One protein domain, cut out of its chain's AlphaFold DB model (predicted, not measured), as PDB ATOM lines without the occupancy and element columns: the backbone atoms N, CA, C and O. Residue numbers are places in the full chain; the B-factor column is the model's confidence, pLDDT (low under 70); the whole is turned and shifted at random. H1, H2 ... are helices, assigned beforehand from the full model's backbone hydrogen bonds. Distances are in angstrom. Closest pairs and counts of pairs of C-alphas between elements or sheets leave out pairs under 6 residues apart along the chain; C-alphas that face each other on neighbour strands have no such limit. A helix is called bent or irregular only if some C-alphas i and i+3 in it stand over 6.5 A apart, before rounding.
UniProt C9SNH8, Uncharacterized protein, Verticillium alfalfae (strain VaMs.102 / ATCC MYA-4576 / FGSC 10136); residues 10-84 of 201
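Overview. This is residues 10 to 84 of the 201 residues of an uncharacterized protein of Verticillium alfalfae (strain VaMs.102 / ATCC MYA-4576 / FGSC 10136) (UniProt C9SNH8). Two long helices, H1 and H4, cross near their middles as an X, and the shorter H3 folds alongside the first part of H4 as the other half of a helical hairpin. The small H2 lies off toward one end of the longest axis, along which H1 runs, and residues 39 to 44 stick out there, as do residues 79 to 84 at the last end of H4. The printed part has 75 residues with four named helices, in the order H1, H2, H3, H4, and no named strand; the class is all helix. The whole is only just loose, close to compact, with a radius of gyration of the C-alphas of 13.8 A, and elongated, spanning 46 by 30 by 21 A.

Arrangement. H1, residues 12 to 30, touches H4, residues 66 to 84, at a steep tilt of 58 degrees, opposite ways. H1 touches H4 with residues 17 to 25 alone, and H4 touches H1 with residues 70 to 74 alone; the closest C-alphas of the two helices are those of Thr 21 and Ala 74, 6.2 A apart. H2, residues 37 to 42, is apart from H1 and from H4. H2 is close to but not clearly touching H3, residues 49 to 59, about perpendicular at 77 degrees; the closest C-alphas, of Thr 37 and Gln 55, are 7.5 A apart. H1 and H3 are close but not clearly touching, with the C-alphas of Ile 25 and Leu 50 closest at 7.5 A. H3 and H4 touch as a hairpin, opposite ways at a shallow tilt of 18 degrees; the closest C-alphas are those of Phe 53 and Val 69, 5.4 A apart. H4 touches H3 with residues 66 to 73 alone. In H1, H2 and H3 every O i to N i+4 pair is within hydrogen-bond range, and in H4 12 of 15 are.

Along the chain. H1, residues 12 to 30, begins with C-alpha 12 at (199.487, 230.232, 190.347) and is 26.5 A long from first to last C-alpha. H2, residues 37 to 42, is 8.8 A long. H3, residues 49 to 59, is 15.3 A long and begins with C-alpha 49 at (200.883, 206.271, 181.757). H4, residues 66 to 84, is 27.2 A long and ends with C-alpha 84 at (207.233, 211.841, 198.101). H4 is only just irregular: C-alphas 79 and 82 are 6.6 A apart.

Size, cuts and confidence. The two C-alphas farthest apart, of Lys 10 and Ala 42, are 47.2 A apart. The printed part has no cut, and its three links, of six residues each, are short. The mean pLDDT of the printed part is 77.9, with residues 10 to 14 and 32 to 45 under 70; H2 has a mean of 52.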
ATOM      1  N   LYS A  10     198.474 233.977 194.502       50.03
ATOM      2  CA  LYS A  10     197.754 234.314 193.264       50.03
ATOM      3  C   LYS A  10     197.085 233.115 192.572       50.03
ATOM      4  O   LYS A  10     196.726 233.222 191.407       50.03
ATOM      5  N   GLY A  11     196.958 231.956 193.229       51.03
ATOM      6  CA  GLY A  11     196.385 230.754 192.590       51.03
ATOM      7  C   GLY A  11     197.276 230.137 191.499       51.03
ATOM      8  O   GLY A  11     196.861 229.232 190.783       51.03
ATOM      9  N   THR A  12     198.528 230.588 191.399       62.25
ATOM     10  CA  THR A  12     199.487 230.232 190.347       62.25
ATOM     11  C   THR A  12     199.886 228.758 190.336       62.25
ATOM     12  O   THR A  12     200.196 228.245 189.271       62.25
ATOM     13  N   GLY A  13     199.848 228.051 191.470       67.62
ATOM     14  CA  GLY A  13     200.310 226.657 191.546       67.62
ATOM     15  C   GLY A  13     199.432 225.669 190.773       67.62
ATOM     16  O   GLY A  13     199.935 224.885 189.974       67.62
ATOM     17  N   ARG A  14     198.104 225.733 190.956       68.38
ATOM     18  CA  ARG A  14     197.170 224.831 190.256       68.38
ATOM     19  C   ARG A  14     197.116 225.137 188.762       68.38
ATOM     20  O   ARG A  14     197.192 224.214 187.962       68.38
ATOM     21  N   THR A  15     197.058 226.415 188.393       77.94
ATOM     22  CA  THR A  15     197.082 226.847 186.987       77.94
ATOM     23  C   THR A  15     198.383 226.439 186.298       77.94
ATOM     24  O   THR A  15     198.350 225.958 185.171       77.94
ATOM     25  N   TYR A  16     199.524 226.554 186.985       83.31
ATOM     26  CA  TYR A  16     200.807 226.098 186.457       83.31
ATOM     27  C   TYR A  16     200.821 224.587 186.212       83.31
ATOM     28  O   TYR A  16     201.195 224.160 185.128       83.31
ATOM     29  N   LEU A  17     200.349 223.780 187.170       82.19
ATOM     30  CA  LEU A  17     200.259 222.326 186.998       82.19
ATOM     31  C   LEU A  17     199.339 221.930 185.837       82.19
ATOM     32  O   LEU A  17     199.655 221.001 185.096       82.19
ATOM     33  N   MET A  18     198.219 222.634 185.659       82.50
ATOM     34  CA  MET A  18     197.314 222.402 184.530       82.50
ATOM     35  C   MET A  18     197.987 222.728 183.192       82.50
ATOM     36  O   MET A  18     197.922 221.920 182.269       82.50
ATOM     37  N   ASN A  19     198.673 223.870 183.097       85.69
ATOM     38  CA  ASN A  19     199.395 224.267 181.887       85.69
ATOM     39  C   ASN A  19     200.529 223.290 181.565       85.69
ATOM     40  O   ASN A  19     200.590 222.782 180.453       85.69
ATOM     41  N   PHE A  20     201.341 222.945 182.563       86.19
ATOM     42  CA  PHE A  20     202.413 221.960 182.434       86.19
ATOM     43  C   PHE A  20     201.885 220.598 181.963       86.19
ATOM     44  O   PHE A  20     202.444 219.984 181.060       86.19
ATOM     45  N   THR A  21     200.758 220.136 182.517       85.81
ATOM     46  CA  THR A  21     200.132 218.875 182.085       85.81
ATOM     47  C   THR A  21     199.704 218.944 180.616       85.81
ATOM     48  O   THR A  21     199.936 217.995 179.869       85.81
ATOM     49  N   ASN A  22     199.114 220.061 180.180       86.88
ATOM     50  CA  ASN A  22     198.725 220.255 178.780       86.88
ATOM     51  C   ASN A  22     199.934 220.303 177.839       86.88
ATOM     52  O   ASN A  22     199.884 219.704 176.769       86.88
ATOM     53  N   GLU A  23     201.018 220.963 178.244       87.00
ATOM     54  CA  GLU A  23     202.274 221.009 177.489       87.00
ATOM     55  C   GLU A  23     202.861 219.604 177.305       87.00
ATOM     56  O   GLU A  23     203.148 219.213 176.176       87.00
ATOM     57  N   CYS A  24     202.938 218.797 178.370       85.38
ATOM     58  CA  CYS A  24     203.415 217.413 178.276       85.38
ATOM     59  C   CYS A  24     202.524 216.534 177.384       85.38
ATOM     60  O   CYS A  24     203.029 215.673 176.663       85.38
ATOM     61  N   ILE A  25     201.200 216.730 177.418       84.75
ATOM     62  CA  ILE A  25     200.270 216.007 176.536       84.75
ATOM     63  C   ILE A  25     200.501 216.409 175.076       84.75
ATOM     64  O   ILE A  25     200.596 215.534 174.216       84.75
ATOM     65  N   ALA A  26     200.627 217.707 174.798       84.50
ATOM     66  CA  ALA A  26     200.885 218.218 173.458       84.50
ATOM     67  C   ALA A  26     202.239 217.730 172.914       84.50
ATOM     68  O   ALA A  26     202.322 217.278 171.772       84.50
ATOM     69  N   GLU A  27     203.285 217.740 173.745       85.00
ATOM     70  CA  GLU A  27     204.601 217.206 173.394       85.00
ATOM     71  C   GLU A  27     204.514 215.715 173.044       85.00
ATOM     72  O   GLU A  27     205.001 215.293 171.994       85.00
ATOM     73  N   HIS A  28     203.822 214.918 173.865       81.00
ATOM     74  CA  HIS A  28     203.646 213.486 173.625       81.00
ATOM     75  C   HIS A  28     202.881 213.188 172.330       81.00
ATOM     76  O   HIS A  28     203.211 212.229 171.639       81.00
ATOM     77  N   GLN A  29     201.892 214.014 171.979       73.56
ATOM     78  CA  GLN A  29     201.148 213.906 170.719       73.56
ATOM     79  C   GLN A  29     201.975 214.337 169.500       73.56
ATOM     80  O   GLN A  29     201.780 213.807 168.410       73.56
ATOM     81  N   SER A  30     202.896 215.291 169.680       74.50
ATOM     82  CA  SER A  30     203.807 215.756 168.627       74.50
ATOM     83  C   SER A  30     204.949 214.778 168.349       74.50
ATOM     84  O   SER A  30     205.519 214.771 167.254       74.50
ATOM     85  N   ARG A  31     205.287 213.931 169.330       72.12
ATOM     86  CA  ARG A  31     206.301 212.897 169.168       72.12
ATOM     87  C   ARG A  31     205.778 211.887 168.142       72.12
ATOM     88  O   ARG A  31     204.695 211.337 168.348       72.12
ATOM     89  N   PRO A  32     206.510 211.629 167.040       54.03
ATOM     90  CA  PRO A  32     206.072 210.656 166.047       54.03
ATOM     91  C   PRO A  32     205.838 209.339 166.776       54.03
ATOM     92  O   PRO A  32     206.725 208.924 167.524       54.03
ATOM     93  N   ALA A  33     204.639 208.763 166.608       55.16
ATOM     94  CA  ALA A  33     204.183 207.551 167.283       55.16
ATOM     95  C   ALA A  33     205.327 206.536 167.310       55.16
ATOM     96  O   ALA A  33     205.628 205.905 166.296       55.16
ATOM     97  N   ALA A  34     206.040 206.470 168.435       44.34
ATOM     98  CA  ALA A  34     207.234 205.662 168.552       44.34
ATOM     99  C   ALA A  34     206.761 204.217 168.474       44.34
ATOM    100  O   ALA A  34     206.243 203.716 169.461       44.34
ATOM    101  N   ALA A  35     206.884 203.624 167.279       44.34
ATOM    102  CA  ALA A  35     206.443 202.282 166.925       44.34
ATOM    103  C   ALA A  35     204.992 202.012 167.350       44.34
ATOM    104  O   ALA A  35     204.752 201.672 168.501       44.34
ATOM    105  N   SER A  36     204.041 202.193 166.416       46.59
ATOM    106  CA  SER A  36     202.612 201.822 166.511       46.59
ATOM    107  C   SER A  36     202.284 201.092 167.810       46.59
ATOM    108  O   SER A  36     202.720 199.962 167.970       46.59
ATOM    109  N   THR A  37     201.574 201.735 168.732       53.47
ATOM    110  CA  THR A  37     201.319 201.324 170.128       53.47
ATOM    111  C   THR A  37     200.933 199.840 170.311       53.47
ATOM    112  O   THR A  37     201.136 199.267 171.377       53.47
ATOM    113  N   GLU A  38     200.451 199.191 169.251       51.81
ATOM    114  CA  GLU A  38     200.241 197.743 169.112       51.81
ATOM    115  C   GLU A  38     201.538 196.896 169.139       51.81
ATOM    116  O   GLU A  38     201.576 195.843 169.770       51.81
ATOM    117  N   GLN A  39     202.631 197.356 168.523       50.28
ATOM    118  CA  GLN A  39     203.964 196.739 168.541       50.28
ATOM    119  C   GLN A  39     204.618 196.809 169.926       50.28
ATOM    120  O   GLN A  39     205.289 195.858 170.316       50.28
ATOM    121  N   ALA A  40     204.405 197.880 170.699       52.25
ATOM    122  CA  ALA A  40     204.897 197.980 172.078       52.25
ATOM    123  C   ALA A  40     204.160 197.014 173.028       52.25
ATOM    124  O   ALA A  40     204.780 196.416 173.909       52.25
ATOM    125  N   GLU A  41     202.856 196.811 172.812       51.44
ATOM    126  CA  GLU A  41     202.031 195.833 173.535       51.44
ATOM    127  C   GLU A  41     202.424 194.391 173.157       51.44
ATOM    128  O   GLU A  41     202.614 193.554 174.042       51.44
ATOM    129  N   ALA A  42     202.676 194.129 171.867       54.44
ATOM    130  CA  ALA A  42     203.198 192.852 171.371       54.44
ATOM    131  C   ALA A  42     204.634 192.557 171.848       54.44
ATOM    132  O   ALA A  42     204.975 191.408 172.124       54.44
ATOM    133  N   ALA A  43     205.468 193.591 172.002       59.03
ATOM    134  CA  ALA A  43     206.849 193.480 172.468       59.03
ATOM    135  C   ALA A  43     207.002 193.549 174.000       59.03
ATOM    136  O   ALA A  43     208.130 193.477 174.491       59.03
ATOM    137  N   ARG A  44     205.908 193.710 174.774       62.81
ATOM    138  CA  ARG A  44     205.951 193.996 176.228       62.81
ATOM    139  C   ARG A  44     206.919 195.137 176.587       62.81
ATOM    140  O   ARG A  44     207.523 195.140 177.662       62.81
ATOM    141  N   ALA A  45     207.073 196.113 175.697       68.44
ATOM    142  CA  ALA A  45     207.916 197.265 175.960       68.44
ATOM    143  C   ALA A  45     207.286 198.122 177.079       68.44
ATOM    144  O   ALA A  45     206.058 198.259 177.133       68.44
ATOM    145  N   PRO A  46     208.085 198.692 177.999       71.56
ATOM    146  CA  PRO A  46     207.549 199.520 179.068       71.56
ATOM    147  C   PRO A  46     206.903 200.787 178.490       71.56
ATOM    148  O   PRO A  46     207.585 201.656 177.961       71.56
ATOM    149  N   MET A  47     205.574 200.879 178.607       79.75
ATOM    150  CA  MET A  47     204.785 202.057 178.232       79.75
ATOM    151  C   MET A  47     204.516 202.943 179.446       79.75
ATOM    152  O   MET A  47     204.136 202.446 180.517       79.75
ATOM    153  N   ASP A  48     204.641 204.255 179.255       86.75
ATOM    154  CA  ASP A  48     204.272 205.244 180.261       86.75
ATOM    155  C   ASP A  48     202.740 205.385 180.414       86.75
ATOM    156  O   ASP A  48     201.942 204.829 179.651       86.75
ATOM    157  N   PHE A  49     202.308 206.086 181.466       86.75
ATOM    158  CA  PHE A  49     200.883 206.271 181.757       86.75
ATOM    159  C   PHE A  49     200.157 207.116 180.708       86.75
ATOM    160  O   PHE A  49     198.988 206.851 180.431       86.75
ATOM    161  N   LEU A  50     200.829 208.104 180.115       88.00
ATOM    162  CA  LEU A  50     200.233 208.990 179.122       88.00
ATOM    163  C   LEU A  50     199.962 208.236 177.813       88.00
ATOM    164  O   LEU A  50     198.869 208.361 177.257       88.00
ATOM    165  N   SER A  51     200.875 207.362 177.386       86.88
ATOM    166  CA  SER A  51     200.654 206.428 176.278       86.88
ATOM    167  C   SER A  51     199.464 205.505 176.545       86.88
ATOM    168  O   SER A  51     198.604 205.342 175.681       86.88
ATOM    169  N   LYS A  52     199.350 204.947 177.760       87.19
ATOM    170  CA  LYS A  52     198.219 204.079 178.140       87.19
ATOM    171  C   LYS A  52     196.883 204.824 178.140       87.19
ATOM    172  O   LYS A  52     195.885 204.294 177.653       87.19
ATOM    173  N   PHE A  53     196.844 206.051 178.663       88.69
ATOM    174  CA  PHE A  53     195.635 206.875 178.638       88.69
ATOM    175  C   PHE A  53     195.252 207.279 177.214       88.69
ATOM    176  O   PHE A  53     194.077 207.201 176.862       88.69
ATOM    177  N   SER A  54     196.232 207.619 176.378       86.31
ATOM    178  CA  SER A  54     196.007 207.959 174.968       86.31
ATOM    179  C   SER A  54     195.477 206.761 174.175       86.31
ATOM    180  O   SER A  54     194.526 206.899 173.411       86.31
ATOM    181  N   GLN A  55     196.008 205.558 174.414       84.81
ATOM    182  CA  GLN A  55     195.504 204.326 173.802       84.81
ATOM    183  C   GLN A  55     194.063 204.026 174.237       84.81
ATOM    184  O   GLN A  55     193.223 203.661 173.419       84.81
ATOM    185  N   LYS A  56     193.755 204.203 175.526       86.31
ATOM    186  CA  LYS A  56     192.399 204.008 176.046       86.31
ATOM    187  C   LYS A  56     191.412 205.011 175.445       86.31
ATOM    188  O   LYS A  56     190.300 204.616 175.108       86.31
ATOM    189  N   HIS A  57     191.837 206.263 175.263       87.50
ATOM    190  CA  HIS A  57     191.055 207.277 174.558       87.50
ATOM    191  C   HIS A  57     190.811 206.884 173.099       87.50
ATOM    192  O   HIS A  57     189.678 206.956 172.642       87.50
ATOM    193  N   ALA A  58     191.834 206.399 172.389       86.44
ATOM    194  CA  ALA A  58     191.700 205.959 171.001       86.44
ATOM    195  C   ALA A  58     190.764 204.744 170.838       86.44
ATOM    196  O   ALA A  58     190.060 204.649 169.835       86.44
ATOM    197  N   ARG A  59     190.739 203.825 171.817       87.50
ATOM    198  CA  ARG A  59     189.864 202.637 171.810       87.50
ATOM    199  C   ARG A  59     188.389 202.979 172.058       87.50
ATOM    200  O   ARG A  59     187.527 202.375 171.431       87.50
ATOM    201  N   ASP A  60     188.095 203.906 172.971       89.44
ATOM    202  CA  ASP A  60     186.721 204.326 173.293       89.44
ATOM    203  C   ASP A  60     186.670 205.827 173.652       89.44
ATOM    204  O   ASP A  60     186.687 206.200 174.834       89.44
ATOM    205  N   PRO A  61     186.604 206.712 172.637       87.62
ATOM    206  CA  PRO A  61     186.608 208.156 172.856       87.62
ATOM    207  C   PRO A  61     185.364 208.670 173.588       87.62
ATOM    208  O   PRO A  61     185.438 209.703 174.256       87.62
ATOM    209  N   ALA A  62     184.230 207.969 173.466       89.00
ATOM    210  CA  ALA A  62     182.959 208.367 174.068       89.00
ATOM    211  C   ALA A  62     182.968 208.149 175.587       89.00
ATOM    212  O   ALA A  62     182.491 208.996 176.342       89.00
ATOM    213  N   ARG A  63     183.550 207.036 176.046       87.81
ATOM    214  CA  ARG A  63     183.637 206.710 177.474       87.81
ATOM    215  C   ARG A  63     184.878 207.285 178.149       87.81
ATOM    216  O   ARG A  63     184.817 207.649 179.321       87.81
ATOM    217  N   PHE A  64     186.006 207.354 177.445       89.00
ATOM    218  CA  PHE A  64     187.278 207.833 177.985       89.00
ATOM    219  C   PHE A  64     187.765 209.045 177.197       89.00
ATOM    220  O   PHE A  64     188.657 208.953 176.366       89.00
ATOM    221  N   THR A  65     187.149 210.197 177.444       91.50
ATOM    222  CA  THR A  65     187.465 211.470 176.775       91.50
ATOM    223  C   THR A  65     188.857 212.023 177.120       91.50
ATOM    224  O   THR A  65     189.478 211.624 178.107       91.50
ATOM    225  N   MET A  66     189.313 213.034 176.369       87.44
ATOM    226  CA  MET A  66     190.546 213.780 176.672       87.44
ATOM    227  C   MET A  66     190.556 214.411 178.071       87.44
ATOM    228  O   MET A  66     191.622 214.566 178.664       87.44
ATOM    229  N   TYR A  67     189.382 214.701 178.643       88.94
ATOM    230  CA  TYR A  67     189.273 215.103 180.044       88.94
ATOM    231  C   TYR A  67     189.818 214.026 180.990       88.94
ATOM    232  O   TYR A  67     190.545 214.350 181.923       88.94
ATOM    233  N   HIS A  68     189.529 212.747 180.740       90.00
ATOM    234  CA  HIS A  68     190.032 211.650 181.567       90.00
ATOM    235  C   HIS A  68     191.538 211.437 181.401       90.00
ATOM    236  O   HIS A  68     192.215 211.131 182.380       90.00
ATOM    237  N   VAL A  69     192.069 211.632 180.186       88.38
ATOM    238  CA  VAL A  69     193.519 211.618 179.929       88.38
ATOM    239  C   VAL A  69     194.196 212.702 180.768       88.38
ATOM    240  O   VAL A  69     195.099 212.411 181.552       88.38
ATOM    241  N   PHE A  70     193.699 213.935 180.661       89.50
ATOM    242  CA  PHE A  70     194.207 215.076 181.412       89.50
ATOM    243  C   PHE A  70     194.094 214.869 182.926       89.50
ATOM    244  O   PHE A  70     195.084 214.999 183.643       89.50
ATOM    245  N   ALA A  71     192.907 214.503 183.416       89.69
ATOM    246  CA  ALA A  71     192.648 214.303 184.837       89.69
ATOM    247  C   ALA A  71     193.528 213.190 185.425       89.69
ATOM    248  O   ALA A  71     194.067 213.354 186.517       89.69
ATOM    249  N   GLY A  72     193.730 212.090 184.690       90.50
ATOM    250  CA  GLY A  72     194.621 211.006 185.100       90.50
ATOM    251  C   GLY A  72     196.079 211.455 185.215       90.50
ATOM    252  O   GLY A  72     196.727 211.198 186.229       90.50
ATOM    253  N   CYS A  73     196.591 212.175 184.214       88.69
ATOM    254  CA  CYS A  73     197.953 212.713 184.238       88.69
ATOM    255  C   CYS A  73     198.155 213.736 185.362       88.69
ATOM    256  O   CYS A  73     199.099 213.607 186.142       88.69
ATOM    257  N   ALA A  74     197.245 214.703 185.495       88.19
ATOM    258  CA  ALA A  74     197.299 215.709 186.551       88.19
ATOM    259  C   ALA A  74     197.240 215.063 187.945       88.19
ATOM    260  O   ALA A  74     198.012 215.427 188.835       88.19
ATOM    261  N   SER A  75     196.377 214.057 188.125       88.62
ATOM    262  CA  SER A  75     196.283 213.296 189.374       88.62
ATOM    263  C   SER A  75     197.595 212.587 189.711       88.62
ATOM    264  O   SER A  75     198.013 212.617 190.866       88.62
ATOM    265  N   ASN A  76     198.271 211.981 188.729       89.00
ATOM    266  CA  ASN A  76     199.550 211.302 188.956       89.00
ATOM    267  C   ASN A  76     200.652 212.273 189.401       89.00
ATOM    268  O   ASN A  76     201.410 211.953 190.318       89.00
ATOM    269  N   ILE A  77     200.722 213.459 188.789       87.44
ATOM    270  CA  ILE A  77     201.706 214.490 189.153       87.44
ATOM    271  C   ILE A  77     201.487 214.936 190.600       87.44
ATOM    272  O   ILE A  77     202.432 214.950 191.389       87.44
ATOM    273  N   VAL A  78     200.244 215.251 190.969       84.12
ATOM    274  CA  VAL A  78     199.913 215.711 192.326       84.12
ATOM    275  C   VAL A  78     200.162 214.607 193.356       84.12
ATOM    276  O   VAL A  78     200.809 214.852 194.372       84.12
ATOM    277  N   ALA A  79     199.700 213.383 193.082       86.56
ATOM    278  CA  ALA A  79     199.827 212.263 194.010       86.56
ATOM    279  C   ALA A  79     201.291 211.903 194.301       86.56
ATOM    280  O   ALA A  79     201.634 211.637 195.452       86.56
ATOM    281  N   GLY A  80     202.151 211.906 193.278       85.12
ATOM    282  CA  GLY A  80     203.559 211.536 193.418       85.12
ATOM    283  C   GLY A  80     204.446 212.639 193.993       85.12
ATOM    284  O   GLY A  80     205.419 212.326 194.675       85.12
ATOM    285  N   SER A  81     204.129 213.912 193.750       86.50
ATOM    286  CA  SER A  81     205.032 215.020 194.095       86.50
ATOM    287  C   SER A  81     205.004 215.350 195.587       86.50
ATOM    288  O   SER A  81     206.028 215.246 196.263       86.50
ATOM    289  N   ASP A  82     203.832 215.699 196.120       84.38
ATOM    290  CA  ASP A  82     203.720 216.233 197.483       84.38
ATOM    291  C   ASP A  82     204.029 215.162 198.536       84.38
ATOM    292  O   ASP A  82     204.748 215.409 199.511       84.38
ATOM    293  N   THR A  83     203.525 213.945 198.321       87.56
ATOM    294  CA  THR A  83     203.698 212.829 199.258       87.56
ATOM    295  C   THR A  83     205.151 212.365 199.317       87.56
ATOM    296  O   THR A  83     205.693 212.177 200.410       87.56
ATOM    297  N   THR A  84     205.824 212.249 198.168       90.62
ATOM    298  CA  THR A  84     207.233 211.841 198.101       90.62
ATOM    299  C   THR A  84     208.145 212.923 198.668       90.62
ATOM    300  O   THR A  84     209.027 212.610 199.467       90.62
TER     301      THR A  84